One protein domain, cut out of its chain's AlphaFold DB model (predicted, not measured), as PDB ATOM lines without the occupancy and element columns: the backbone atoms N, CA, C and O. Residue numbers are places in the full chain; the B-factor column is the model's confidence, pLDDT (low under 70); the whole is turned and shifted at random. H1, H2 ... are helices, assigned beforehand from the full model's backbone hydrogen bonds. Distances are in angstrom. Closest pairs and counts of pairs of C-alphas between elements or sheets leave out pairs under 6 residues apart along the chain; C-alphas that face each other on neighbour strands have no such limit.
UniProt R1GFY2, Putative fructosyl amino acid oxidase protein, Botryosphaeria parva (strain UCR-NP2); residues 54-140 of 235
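AT A GLANCE: This is residues 54 to 140 of the 235 residues of the protein "Putative fructosyl amino acid oxidase protein" of Botryosphaeria parva (strain UCR-NP2) (UniProt R1GFY2). Two long helices, H1 and H2, make a corner, the first residues of H1 meeting H2 near its last residues, while the short helix H3 sits away from both, toward the other end of the long axis from H1. The long link, residues 80 to 97, runs back from the end of H1 to the start of H2. The 87 printed residues hold three named helices, H1, H2, H3 in chain order, and no named strand: all helix, with 40 residues in helices, under half. The whole is only just loose, close to compact, with a radius of gyration of the C-alphas of 14.8 A, spanning 42 by 28 by 20 A.

IN THESE COORDINATES: H1, residues 64 to 79, begins at C-alpha (27.232, 52.711, -1.501) and is 22.4 A long. H2, residues 98 to 113, is 23.9 A long. H3, residues 124 to 131, 11.6 A, ends at C-alpha (13.747, 49.973, 24.564).

HOW THE PARTS SIT: H1 and H2 only just touch, with 3 pairs of C-alphas within 8 A, the closest Pro 64 and Val 110 at 6.0 A. They run the same way at a steep tilt of 63 degrees. H3 is apart from both. Every O i to N i+4 pair is within hydrogen-bond range in H1 and H3; in H2, 10 of 12.

THE WHOLE: The printed part has no cut; Pro 81 and Asp 140 have the farthest C-alphas, 43.0 A apart. Residues 79 to 84 stand free. The link H1 to H2 is long. pLDDT is under 70 at residues 66, 97, 99 and 135 to 140.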
ATOM      1  N   SER A  54      15.607  30.875   8.287       82.12
ATOM      2  CA  SER A  54      15.603  32.342   8.245       82.12
ATOM      3  C   SER A  54      16.941  32.908   7.755       82.12
ATOM      4  O   SER A  54      17.984  32.272   7.900       82.12
ATOM      5  N   LYS A  55      16.923  34.125   7.195       85.12
ATOM      6  CA  LYS A  55      18.118  34.904   6.822       85.12
ATOM      7  C   LYS A  55      17.911  36.384   7.144       85.12
ATOM      8  O   LYS A  55      16.813  36.909   6.988       85.12
ATOM      9  N   ILE A  56      18.981  37.063   7.561       84.75
ATOM     10  CA  ILE A  56      18.964  38.515   7.789       84.75
ATOM     11  C   ILE A  56      19.051  39.232   6.439       84.75
ATOM     12  O   ILE A  56      19.987  39.002   5.676       84.75
ATOM     13  N   ILE A  57      18.108  40.139   6.182       86.69
ATOM     14  CA  ILE A  57      18.115  41.049   5.031       86.69
ATOM     15  C   ILE A  57      18.321  42.467   5.561       86.69
ATOM     16  O   ILE A  57      17.534  42.952   6.374       86.69
ATOM     17  N   ARG A  58      19.379  43.133   5.094       87.19
ATOM     18  CA  ARG A  58      19.745  44.493   5.500       87.19
ATOM     19  C   ARG A  58      20.407  45.245   4.348       87.19
ATOM     20  O   ARG A  58      20.932  44.617   3.432       87.19
ATOM     21  N   ALA A  59      20.394  46.572   4.415       87.19
ATOM     22  CA  ALA A  59      20.949  47.447   3.377       87.19
ATOM     23  C   ALA A  59      22.006  48.434   3.902       87.19
ATOM     24  O   ALA A  59      22.590  49.184   3.137       87.19
ATOM     25  N   ASP A  60      22.293  48.443   5.199       84.62
ATOM     26  CA  ASP A  60      23.250  49.348   5.842       84.62
ATOM     27  C   ASP A  60      24.702  48.842   5.695       84.62
ATOM     28  O   ASP A  60      25.436  48.565   6.651       84.62
ATOM     29  N   TYR A  61      25.135  48.680   4.451       83.31
ATOM     30  CA  TYR A  61      26.536  48.436   4.132       83.31
ATOM     31  C   TYR A  61      27.321  49.749   4.174       83.31
ATOM     32  O   TYR A  61      26.814  50.804   3.806       83.31
ATOM     33  N   ASN A  62      28.593  49.678   4.561       85.38
ATOM     34  CA  ASN A  62      29.498  50.829   4.546       85.38
ATOM     35  C   ASN A  62      30.034  51.164   3.141       85.38
ATOM     36  O   ASN A  62      30.923  52.001   3.002       85.38
ATOM     37  N   THR A  63      29.506  50.514   2.098       80.62
ATOM     38  CA  THR A  63      29.789  50.835   0.701       80.62
ATOM     39  C   THR A  63      28.487  51.180  -0.035       80.62
ATOM     40  O   THR A  63      27.512  50.426   0.058       80.62
ATOM     41  N   PRO A  64      28.450  52.284  -0.808       78.94
ATOM     42  CA  PRO A  64      27.232  52.711  -1.501       78.94
ATOM     43  C   PRO A  64      26.658  51.666  -2.461       78.94
ATOM     44  O   PRO A  64      25.445  51.498  -2.524       78.94
ATOM     45  N   LEU A  65      27.518  50.925  -3.171       79.31
ATOM     46  CA  LEU A  65      27.090  49.899  -4.126       79.31
ATOM     47  C   LEU A  65      26.264  48.794  -3.453       79.31
ATOM     48  O   LEU A  65      25.163  48.488  -3.902       79.31
ATOM     49  N   TYR A  66      26.783  48.196  -2.376       68.31
ATOM     50  CA  TYR A  66      26.072  47.117  -1.688       68.31
ATOM     51  C   TYR A  66      24.871  47.636  -0.904       68.31
ATOM     52  O   TYR A  66      23.873  46.926  -0.793       68.31
ATOM     53  N   ALA A  67      24.930  48.874  -0.409       78.44
ATOM     54  CA  ALA A  67      23.783  49.498   0.229       78.44
ATOM     55  C   ALA A  67      22.626  49.703  -0.758       78.44
ATOM     56  O   ALA A  67      21.500  49.303  -0.465       78.44
ATOM     57  N   GLN A  68      22.908  50.213  -1.962       76.75
ATOM     58  CA  GLN A  68      21.901  50.362  -3.013       76.75
ATOM     59  C   GLN A  68      21.331  49.008  -3.454       76.75
ATOM     60  O   GLN A  68      20.116  48.849  -3.493       76.75
ATOM     61  N   LEU A  69      22.183  48.002  -3.682       72.75
ATOM     62  CA  LEU A  69      21.727  46.641  -4.001       72.75
ATOM     63  C   LEU A  69      20.829  46.057  -2.900       72.75
ATOM     64  O   LEU A  69      19.834  45.396  -3.192       72.75
ATOM     65  N   GLY A  70      21.156  46.314  -1.631       82.62
ATOM     66  CA  GLY A  70      20.323  45.924  -0.497       82.62
ATOM     67  C   GLY A  70      18.962  46.625  -0.494       82.62
ATOM     68  O   GLY A  70      17.952  45.984  -0.209       82.62
ATOM     69  N   LEU A  71      18.909  47.918  -0.833       85.69
ATOM     70  CA  LEU A  71      17.655  48.672  -0.957       85.69
ATOM     71  C   LEU A  71      16.786  48.144  -2.103       85.69
ATOM     72  O   LEU A  71      15.588  47.939  -1.899       85.69
ATOM     73  N   ASP A  72      17.386  47.865  -3.258       82.38
ATOM     74  CA  ASP A  72      16.694  47.296  -4.418       82.38
ATOM     75  C   ASP A  72      16.118  45.911  -4.077       82.38
ATOM     76  O   ASP A  72      14.952  45.622  -4.357       82.38
ATOM     77  N   ALA A  73      16.898  45.078  -3.379       86.25
ATOM     78  CA  ALA A  73      16.434  43.785  -2.890       86.25
ATOM     79  C   ALA A  73      15.270  43.931  -1.897       86.25
ATOM     80  O   ALA A  73      14.264  43.238  -2.030       86.25
ATOM     81  N   ILE A  74      15.361  44.840  -0.919       89.50
ATOM     82  CA  ILE A  74      14.275  45.102   0.046       89.50
ATOM     83  C   ILE A  74      13.004  45.581  -0.667       89.50
ATOM     84  O   ILE A  74      11.904  45.196  -0.267       89.50
ATOM     85  N   ALA A  75      13.128  46.404  -1.711       88.19
ATOM     86  CA  ALA A  75      11.986  46.832  -2.510       88.19
ATOM     87  C   ALA A  75      11.302  45.633  -3.187       88.19
ATOM     88  O   ALA A  75      10.082  45.503  -3.084       88.19
ATOM     89  N   ALA A  76      12.074  44.718  -3.783       86.69
ATOM     90  CA  ALA A  76      11.548  43.488  -4.376       86.69
ATOM     91  C   ALA A  76      10.872  42.578  -3.335       86.69
ATOM     92  O   ALA A  76       9.730  42.175  -3.537       86.69
ATOM     93  N   TRP A  77      11.510  42.336  -2.182       89.12
ATOM     94  CA  TRP A  77      10.939  41.548  -1.075       89.12
ATOM     95  C   TRP A  77       9.594  42.083  -0.565       89.12
ATOM     96  O   TRP A  77       8.792  41.320  -0.032       89.12
ATOM     97  N   ARG A  78       9.348  43.392  -0.693       90.44
ATOM     98  CA  ARG A  78       8.090  44.034  -0.284       90.44
ATOM     99  C   ARG A  78       7.024  44.036  -1.372       90.44
ATOM    100  O   ARG A  78       5.845  43.976  -1.041       90.44
ATOM    101  N   ALA A  79       7.430  44.214  -2.626       89.75
ATOM    102  CA  ALA A  79       6.515  44.509  -3.722       89.75
ATOM    103  C   ALA A  79       6.150  43.284  -4.567       89.75
ATOM    104  O   ALA A  79       5.056  43.257  -5.128       89.75
ATOM    105  N   ASP A  80       7.041  42.295  -4.684       88.38
ATOM    106  CA  ASP A  80       6.817  41.136  -5.547       88.38
ATOM    107  C   ASP A  80       5.890  40.110  -4.862       88.38
ATOM    108  O   ASP A  80       6.227  39.600  -3.786       88.38
ATOM    109  N   PRO A  81       4.738  39.758  -5.471       92.75
ATOM    110  CA  PRO A  81       3.834  38.739  -4.943       92.75
ATOM    111  C   PRO A  81       4.490  37.372  -4.723       92.75
ATOM    112  O   PRO A  81       4.034  36.624  -3.860       92.75
ATOM    113  N   LEU A  82       5.563  37.048  -5.454       89.25
ATOM    114  CA  LEU A  82       6.331  35.815  -5.268       89.25
ATOM    115  C   LEU A  82       6.897  35.693  -3.845       89.25
ATOM    116  O   LEU A  82       7.064  34.585  -3.339       89.25
ATOM    117  N   TYR A  83       7.180  36.825  -3.200       88.31
ATOM    118  CA  TYR A  83       7.782  36.889  -1.870       88.31
ATOM    119  C   TYR A  83       6.783  37.250  -0.762       88.31
ATOM    120  O   TYR A  83       7.173  37.424   0.398       88.31
ATOM    121  N   ALA A  84       5.493  37.358  -1.095       90.38
ATOM    122  CA  ALA A  84       4.458  37.748  -0.150       90.38
ATOM    123  C   ALA A  84       4.418  36.802   1.064       90.38
ATOM    124  O   ALA A  84       4.370  35.582   0.934       90.38
ATOM    125  N   GLY A  85       4.439  37.384   2.266       91.56
ATOM    126  CA  GLY A  85       4.411  36.638   3.527       91.56
ATOM    127  C   GLY A  85       5.754  36.058   3.988       91.56
ATOM    128  O   GLY A  85       5.796  35.514   5.086       91.56
ATOM    129  N   LEU A  86       6.838  36.195   3.210       90.12
ATOM    130  CA  LEU A  86       8.171  35.681   3.571       90.12
ATOM    131  C   LEU A  86       9.092  36.743   4.193       90.12
ATOM    132  O   LEU A  86      10.026  36.410   4.922       90.12
ATOM    133  N   TYR A  87       8.859  38.026   3.898       89.62
ATOM    134  CA  TYR A  87       9.691  39.119   4.397       89.62
ATOM    135  C   TYR A  87       9.109  39.752   5.663       89.62
ATOM    136  O   TYR A  87       8.072  40.417   5.635       89.62
ATOM    137  N   HIS A  88       9.821  39.588   6.779       88.00
ATOM    138  CA  HIS A  88       9.453  40.150   8.077       88.00
ATOM    139  C   HIS A  88      10.443  41.242   8.487       88.00
ATOM    140  O   HIS A  88      11.655  41.068   8.372       88.00
ATOM    141  N   VAL A  89       9.931  42.362   9.009       86.62
ATOM    142  CA  VAL A  89      10.745  43.523   9.414       86.62
ATOM    143  C   VAL A  89      10.634  43.740  10.929       86.62
ATOM    144  O   VAL A  89       9.954  44.669  11.362       86.62
ATOM    145  N   PRO A  90      11.281  42.901  11.762       80.44
ATOM    146  CA  PRO A  90      11.255  43.063  13.219       80.44
ATOM    147  C   PRO A  90      12.136  44.223  13.719       80.44
ATOM    148  O   PRO A  90      12.105  44.557  14.901       80.44
ATOM    149  N   GLY A  91      12.931  44.835  12.834       81.06
ATOM    150  CA  GLY A  91      14.047  45.694  13.225       81.06
ATOM    151  C   GLY A  91      15.257  44.868  13.667       81.06
ATOM    152  O   GLY A  91      15.184  43.650  13.815       81.06
ATOM    153  N   TRP A  92      16.404  45.521  13.823       77.81
ATOM    154  CA  TRP A  92      17.648  44.873  14.232       77.81
ATOM    155  C   TRP A  92      18.608  45.915  14.820       77.81
ATOM    156  O   TRP A  92      18.454  47.112  14.576       77.81
ATOM    157  N   VAL A  93      19.582  45.458  15.607       79.31
ATOM    158  CA  VAL A  93      20.593  46.311  16.245       79.31
ATOM    159  C   VAL A  93      21.971  45.864  15.777       79.31
ATOM    160  O   VAL A  93      22.342  44.705  15.955       79.31
ATOM    161  N   LEU A  94      22.736  46.796  15.207       79.50
ATOM    162  CA  LEU A  94      24.143  46.591  14.890       79.50
ATOM    163  C   LEU A  94      24.999  47.203  15.995       79.50
ATOM    164  O   LEU A  94      25.025  48.420  16.168       79.50
ATOM    165  N   ALA A  95      25.714  46.356  16.726       77.19
ATOM    166  CA  ALA A  95      26.691  46.789  17.712       77.19
ATOM    167  C   ALA A  95      28.109  46.589  17.170       77.19
ATOM    168  O   ALA A  95      28.400  45.604  16.490       77.19
ATOM    169  N   ALA A  96      29.004  47.514  17.506       74.88
ATOM    170  CA  ALA A  96      30.416  47.417  17.180       74.88
ATOM    171  C   ALA A  96      31.285  47.811  18.369       74.88
ATOM    172  O   ALA A  96      30.895  48.607  19.221       74.88
ATOM    173  N   ARG A  97      32.499  47.263  18.387       69.00
ATOM    174  CA  ARG A  97      33.549  47.601  19.343       69.00
ATOM    175  C   ARG A  97      34.857  47.835  18.599       69.00
ATOM    176  O   ARG A  97      35.129  47.176  17.591       69.00
ATOM    177  N   GLU A  98      35.656  48.769  19.112       74.69
ATOM    178  CA  GLU A  98      37.000  49.088  18.614       74.69
ATOM    179  C   GLU A  98      37.023  49.269  17.086       74.69
ATOM    180  O   GLU A  98      36.365  50.142  16.534       74.69
ATOM    181  N   ARG A  99      37.751  48.414  16.374       64.56
ATOM    182  CA  ARG A  99      37.986  48.496  14.930       64.56
ATOM    183  C   ARG A  99      36.777  48.191  14.046       64.56
ATOM    184  O   ARG A  99      36.865  48.382  12.840       64.56
ATOM    185  N   SER A 100      35.661  47.738  14.620       72.25
ATOM    186  CA  SER A 100      34.391  47.630  13.885       72.25
ATOM    187  C   SER A 100      33.594  48.939  13.919       72.25
ATOM    188  O   SER A 100      32.631  49.077  13.171       72.25
ATOM    189  N   VAL A 101      33.982  49.910  14.759       80.44
ATOM    190  CA  VAL A 101      33.310  51.218  14.843       80.44
ATOM    191  C   VAL A 101      33.363  51.963  13.502       80.44
ATOM    192  O   VAL A 101      32.292  52.358  13.048       80.44
ATOM    193  N   PRO A 102      34.504  52.040  12.781       85.50
ATOM    194  CA  PRO A 102      34.538  52.678  11.463       85.50
ATOM    195  C   PRO A 102      33.612  52.024  10.429       85.50
ATOM    196  O   PRO A 102      33.098  52.704   9.546       85.50
ATOM    197  N   PHE A 103      33.369  50.709  10.530       82.88
ATOM    198  CA  PHE A 103      32.386  50.038   9.675       82.88
ATOM    199  C   PHE A 103      30.977  50.570   9.953       82.88
ATOM    200  O   PHE A 103      30.283  50.950   9.019       82.88
ATOM    201  N   VAL A 104      30.577  50.648  11.226       85.81
ATOM    202  CA  VAL A 104      29.250  51.150  11.618       85.81
ATOM    203  C   VAL A 104      29.094  52.632  11.296       85.81
ATOM    204  O   VAL A 104      28.068  53.025  10.752       85.81
ATOM    205  N   GLU A 105      30.109  53.451  11.563       88.69
ATOM    206  CA  GLU A 105      30.108  54.873  11.206       88.69
ATOM    207  C   GLU A 105      29.996  55.069   9.689       88.69
ATOM    208  O   GLU A 105      29.192  55.877   9.228       88.69
ATOM    209  N   GLY A 106      30.730  54.271   8.906       89.69
ATOM    210  CA  GLY A 106      30.614  54.249   7.450       89.69
ATOM    211  C   GLY A 106      29.225  53.818   6.975       89.69
ATOM    212  O   GLY A 106      28.663  54.452   6.086       89.69
ATOM    213  N   SER A 107      28.632  52.792   7.592       89.50
ATOM    214  CA  SER A 107      27.253  52.370   7.316       89.50
ATOM    215  C   SER A 107      26.240  53.479   7.610       89.50
ATOM    216  O   SER A 107      25.351  53.710   6.797       89.50
ATOM    217  N   VAL A 108      26.387  54.202   8.727       90.69
ATOM    218  CA  VAL A 108      25.526  55.349   9.071       90.69
ATOM    219  C   VAL A 108      25.685  56.477   8.049       90.69
ATOM    220  O   VAL A 108      24.685  57.025   7.588       90.69
ATOM    221  N   ALA A 109      26.918  56.798   7.649       92.50
ATOM    222  CA  ALA A 109      27.188  57.833   6.654       92.50
ATOM    223  C   ALA A 109      26.600  57.483   5.276       92.50
ATOM    224  O   ALA A 109      25.946  58.320   4.654       92.50
ATOM    225  N   VAL A 110      26.778  56.241   4.813       89.75
ATOM    226  CA  VAL A 110      26.188  55.754   3.555       89.75
ATOM    227  C   VAL A 110      24.664  55.753   3.633       89.75
ATOM    228  O   VAL A 110      24.008  56.216   2.703       89.75
ATOM    229  N   ALA A 111      24.093  55.299   4.749       92.44
ATOM    230  CA  ALA A 111      22.651  55.307   4.951       92.44
ATOM    231  C   ALA A 111      22.069  56.727   4.878       92.44
ATOM    232  O   ALA A 111      21.050  56.936   4.219       92.44
ATOM    233  N   ALA A 112      22.741  57.709   5.486       92.75
ATOM    234  CA  ALA A 112      22.360  59.114   5.384       92.75
ATOM    235  C   ALA A 112      22.463  59.633   3.939       92.75
ATOM    236  O   ALA A 112      21.525  60.262   3.451       92.75
ATOM    237  N   ALA A 113      23.555  59.324   3.233       93.19
ATOM    238  CA  ALA A 113      23.765  59.736   1.844       93.19
ATOM    239  C   ALA A 113      22.715  59.157   0.876       93.19
ATOM    240  O   ALA A 113      22.336  59.821  -0.086       93.19
ATOM    241  N   LEU A 114      22.217  57.947   1.144       90.06
ATOM    242  CA  LEU A 114      21.156  57.291   0.373       90.06
ATOM    243  C   LEU A 114      19.736  57.640   0.860       90.06
ATOM    244  O   LEU A 114      18.759  57.102   0.342       90.06
ATOM    245  N   GLY A 115      19.592  58.517   1.862       92.31
ATOM    246  CA  GLY A 115      18.287  58.927   2.391       92.31
ATOM    247  C   GLY A 115      17.521  57.810   3.111       92.31
ATOM    248  O   GLY A 115      16.286  57.828   3.158       92.31
ATOM    249  N   MET A 116      18.225  56.818   3.664       90.69
ATOM    250  CA  MET A 116      17.610  55.728   4.420       90.69
ATOM    251  C   MET A 116      16.936  56.266   5.688       90.69
ATOM    252  O   MET A 116      17.504  57.058   6.437       90.69
ATOM    253  N   ARG A 117      15.709  55.805   5.951       88.56
ATOM    254  CA  ARG A 117      14.918  56.191   7.132       88.56
ATOM    255  C   ARG A 117      14.970  55.105   8.204       88.56
ATOM    256  O   ARG A 117      15.106  53.929   7.885       88.56
ATOM    257  N   GLY A 118      14.793  55.502   9.465       84.44
ATOM    258  CA  GLY A 118      14.735  54.570  10.598       84.44
ATOM    259  C   GLY A 118      16.100  54.079  11.090       84.44
ATOM    260  O   GLY A 118      16.153  53.098  11.825       84.44
ATOM    261  N   VAL A 119      17.188  54.744  10.690       86.69
ATOM    262  CA  VAL A 119      18.519  54.530  11.269       86.69
ATOM    263  C   VAL A 119      18.648  55.419  12.498       86.69
ATOM    264  O   VAL A 119      18.542  56.640  12.404       86.69
ATOM    265  N   GLU A 120      18.865  54.795  13.649       86.00
ATOM    266  CA  GLU A 120      18.985  55.461  14.941       86.00
ATOM    267  C   GLU A 120      20.257  54.972  15.627       86.00
ATOM    268  O   GLU A 120      20.524  53.767  15.679       86.00
ATOM    269  N   ARG A 121      21.060  55.907  16.136       83.25
ATOM    270  CA  ARG A 121      22.201  55.573  16.984       83.25
ATOM    271  C   ARG A 121      21.691  55.378  18.405       83.25
ATOM    272  O   ARG A 121      20.976  56.233  18.908       83.25
ATOM    273  N   LEU A 122      22.079  54.267  19.021       80.44
ATOM    274  CA  LEU A 122      21.754  53.964  20.410       80.44
ATOM    275  C   LEU A 122      22.982  54.237  21.284       80.44
ATOM    276  O   LEU A 122      24.068  53.708  21.018       80.44
ATOM    277  N   ASP A 123      22.804  55.027  22.334       73.75
ATOM    278  CA  ASP A 123      23.841  55.430  23.275       73.75
ATOM    279  C   ASP A 123      23.985  54.390  24.395       73.75
ATOM    280  O   ASP A 123      23.561  54.543  25.542       73.75
ATOM    281  N   GLY A 124      24.641  53.288  24.036       70.94
ATOM    282  CA  GLY A 124      25.105  52.280  24.980       70.94
ATOM    283  C   GLY A 124      24.030  51.324  25.502       70.94
ATOM    284  O   GLY A 124      22.896  51.249  25.032       70.94
ATOM    285  N   ALA A 125      24.441  50.522  26.484       70.31
ATOM    286  CA  ALA A 125      23.679  49.381  26.986       70.31
ATOM    287  C   ALA A 125      22.339  49.765  27.642       70.31
ATOM    288  O   ALA A 125      21.361  49.035  27.502       70.31
ATOM    289  N   GLU A 126      22.286  50.897  28.349       75.44
ATOM    290  CA  GLU A 126      21.086  51.327  29.081       75.44
ATOM    291  C   GLU A 126      19.931  51.699  28.150       75.44
ATOM    292  O   GLU A 126      18.779  51.351  28.408       75.44
ATOM    293  N   GLU A 127      20.223  52.358  27.031       78.50
ATOM    294  CA  GLU A 127      19.202  52.700  26.044       78.50
ATOM    295  C   GLU A 127      18.621  51.457  25.364       78.50
ATOM    296  O   GLU A 127      17.400  51.335  25.233       78.50
ATOM    297  N   VAL A 128      19.480  50.492  25.014       76.56
ATOM    298  CA  VAL A 128      19.045  49.195  24.476       76.56
ATOM    299  C   VAL A 128      18.122  48.490  25.471       76.56
ATOM    300  O   VAL A 128      17.048  48.039  25.082       76.56
ATOM    301  N   ARG A 129      18.486  48.443  26.760       75.25
ATOM    302  CA  ARG A 129      17.661  47.819  27.812       75.25
ATOM    303  C   ARG A 129      16.331  48.531  28.018       75.25
ATOM    304  O   ARG A 129      15.310  47.872  28.191       75.25
ATOM    305  N   ARG A 130      16.317  49.865  27.971       82.50
ATOM    306  CA  ARG A 130      15.090  50.661  28.103       82.50
ATOM    307  C   ARG A 130      14.099  50.350  26.982       82.50
ATOM    308  O   ARG A 130      12.902  50.254  27.236       82.50
ATOM    309  N   ARG A 131      14.588  50.205  25.748       81.75
ATOM    310  CA  ARG A 131      13.747  49.973  24.564       81.75
ATOM    311  C   ARG A 131      13.387  48.504  24.363       81.75
ATOM    312  O   ARG A 131      12.281  48.209  23.920       81.75
ATOM    313  N   TRP A 132      14.287  47.599  24.737       81.56
ATOM    314  CA  TRP A 132      14.085  46.153  24.686       81.56
ATOM    315  C   TRP A 132      14.436  45.513  26.036       81.56
ATOM    316  O   TRP A 132      15.518  44.941  26.185       81.56
ATOM    317  N   PRO A 133      13.503  45.532  27.010       77.75
ATOM    318  CA  PRO A 133      13.736  44.991  28.355       77.75
ATOM    319  C   PRO A 133      14.085  43.495  28.393       77.75
ATOM    320  O   PRO A 133      14.626  43.012  29.384       77.75
ATOM    321  N   VAL A 134      13.802  42.760  27.309       76.56
ATOM    322  CA  VAL A 134      14.191  41.350  27.133       76.56
ATOM    323  C   VAL A 134      15.711  41.157  27.020       76.56
ATOM    324  O   VAL A 134      16.213  40.062  27.259       76.56
ATOM    325  N   VAL A 135      16.468  42.204  26.671       65.94
ATOM    326  CA  VAL A 135      17.932  42.154  26.593       65.94
ATOM    327  C   VAL A 135      18.514  42.217  28.007       65.94
ATOM    328  O   VAL A 135      18.802  43.285  28.545       65.94
ATOM    329  N   THR A 136      18.696  41.049  28.618       64.06
ATOM    330  CA  THR A 136      19.303  40.894  29.946       64.06
ATOM    331  C   THR A 136      20.770  40.476  29.839       64.06
ATOM    332  O   THR A 136      21.106  39.633  29.011       64.06
ATOM    333  N   GLY A 137      21.644  41.011  30.694       63.66
ATOM    334  CA  GLY A 137      23.059  40.630  30.757       63.66
ATOM    335  C   GLY A 137      24.016  41.821  30.790       63.66
ATOM    336  O   GLY A 137      23.644  42.974  30.533       63.66
ATOM    337  N   ALA A 138      25.268  41.532  31.134       58.12
ATOM    338  CA  ALA A 138      26.345  42.498  31.048       58.12
ATOM    339  C   ALA A 138      26.707  42.643  29.553       58.12
ATOM    340  O   ALA A 138      27.140  41.693  28.907       58.12
ATOM    341  N   LEU A 139      26.381  43.800  28.958       58.81
ATOM    342  CA  LEU A 139      26.681  44.121  27.551       58.81
ATOM    343  C   LEU A 139      28.128  44.634  27.389       58.81
ATOM    344  O   LEU A 139      28.472  45.275  26.398       58.81
ATOM    345  N   ASP A 140      28.970  44.370  28.385       54.50
ATOM    346  CA  ASP A 140      30.413  44.546  28.371       54.50
ATOM    347  C   ASP A 140      31.096  43.261  27.859       54.50
ATOM    348  O   ASP A 140      30.543  42.165  27.888       54.50
TER     349      ASP A 140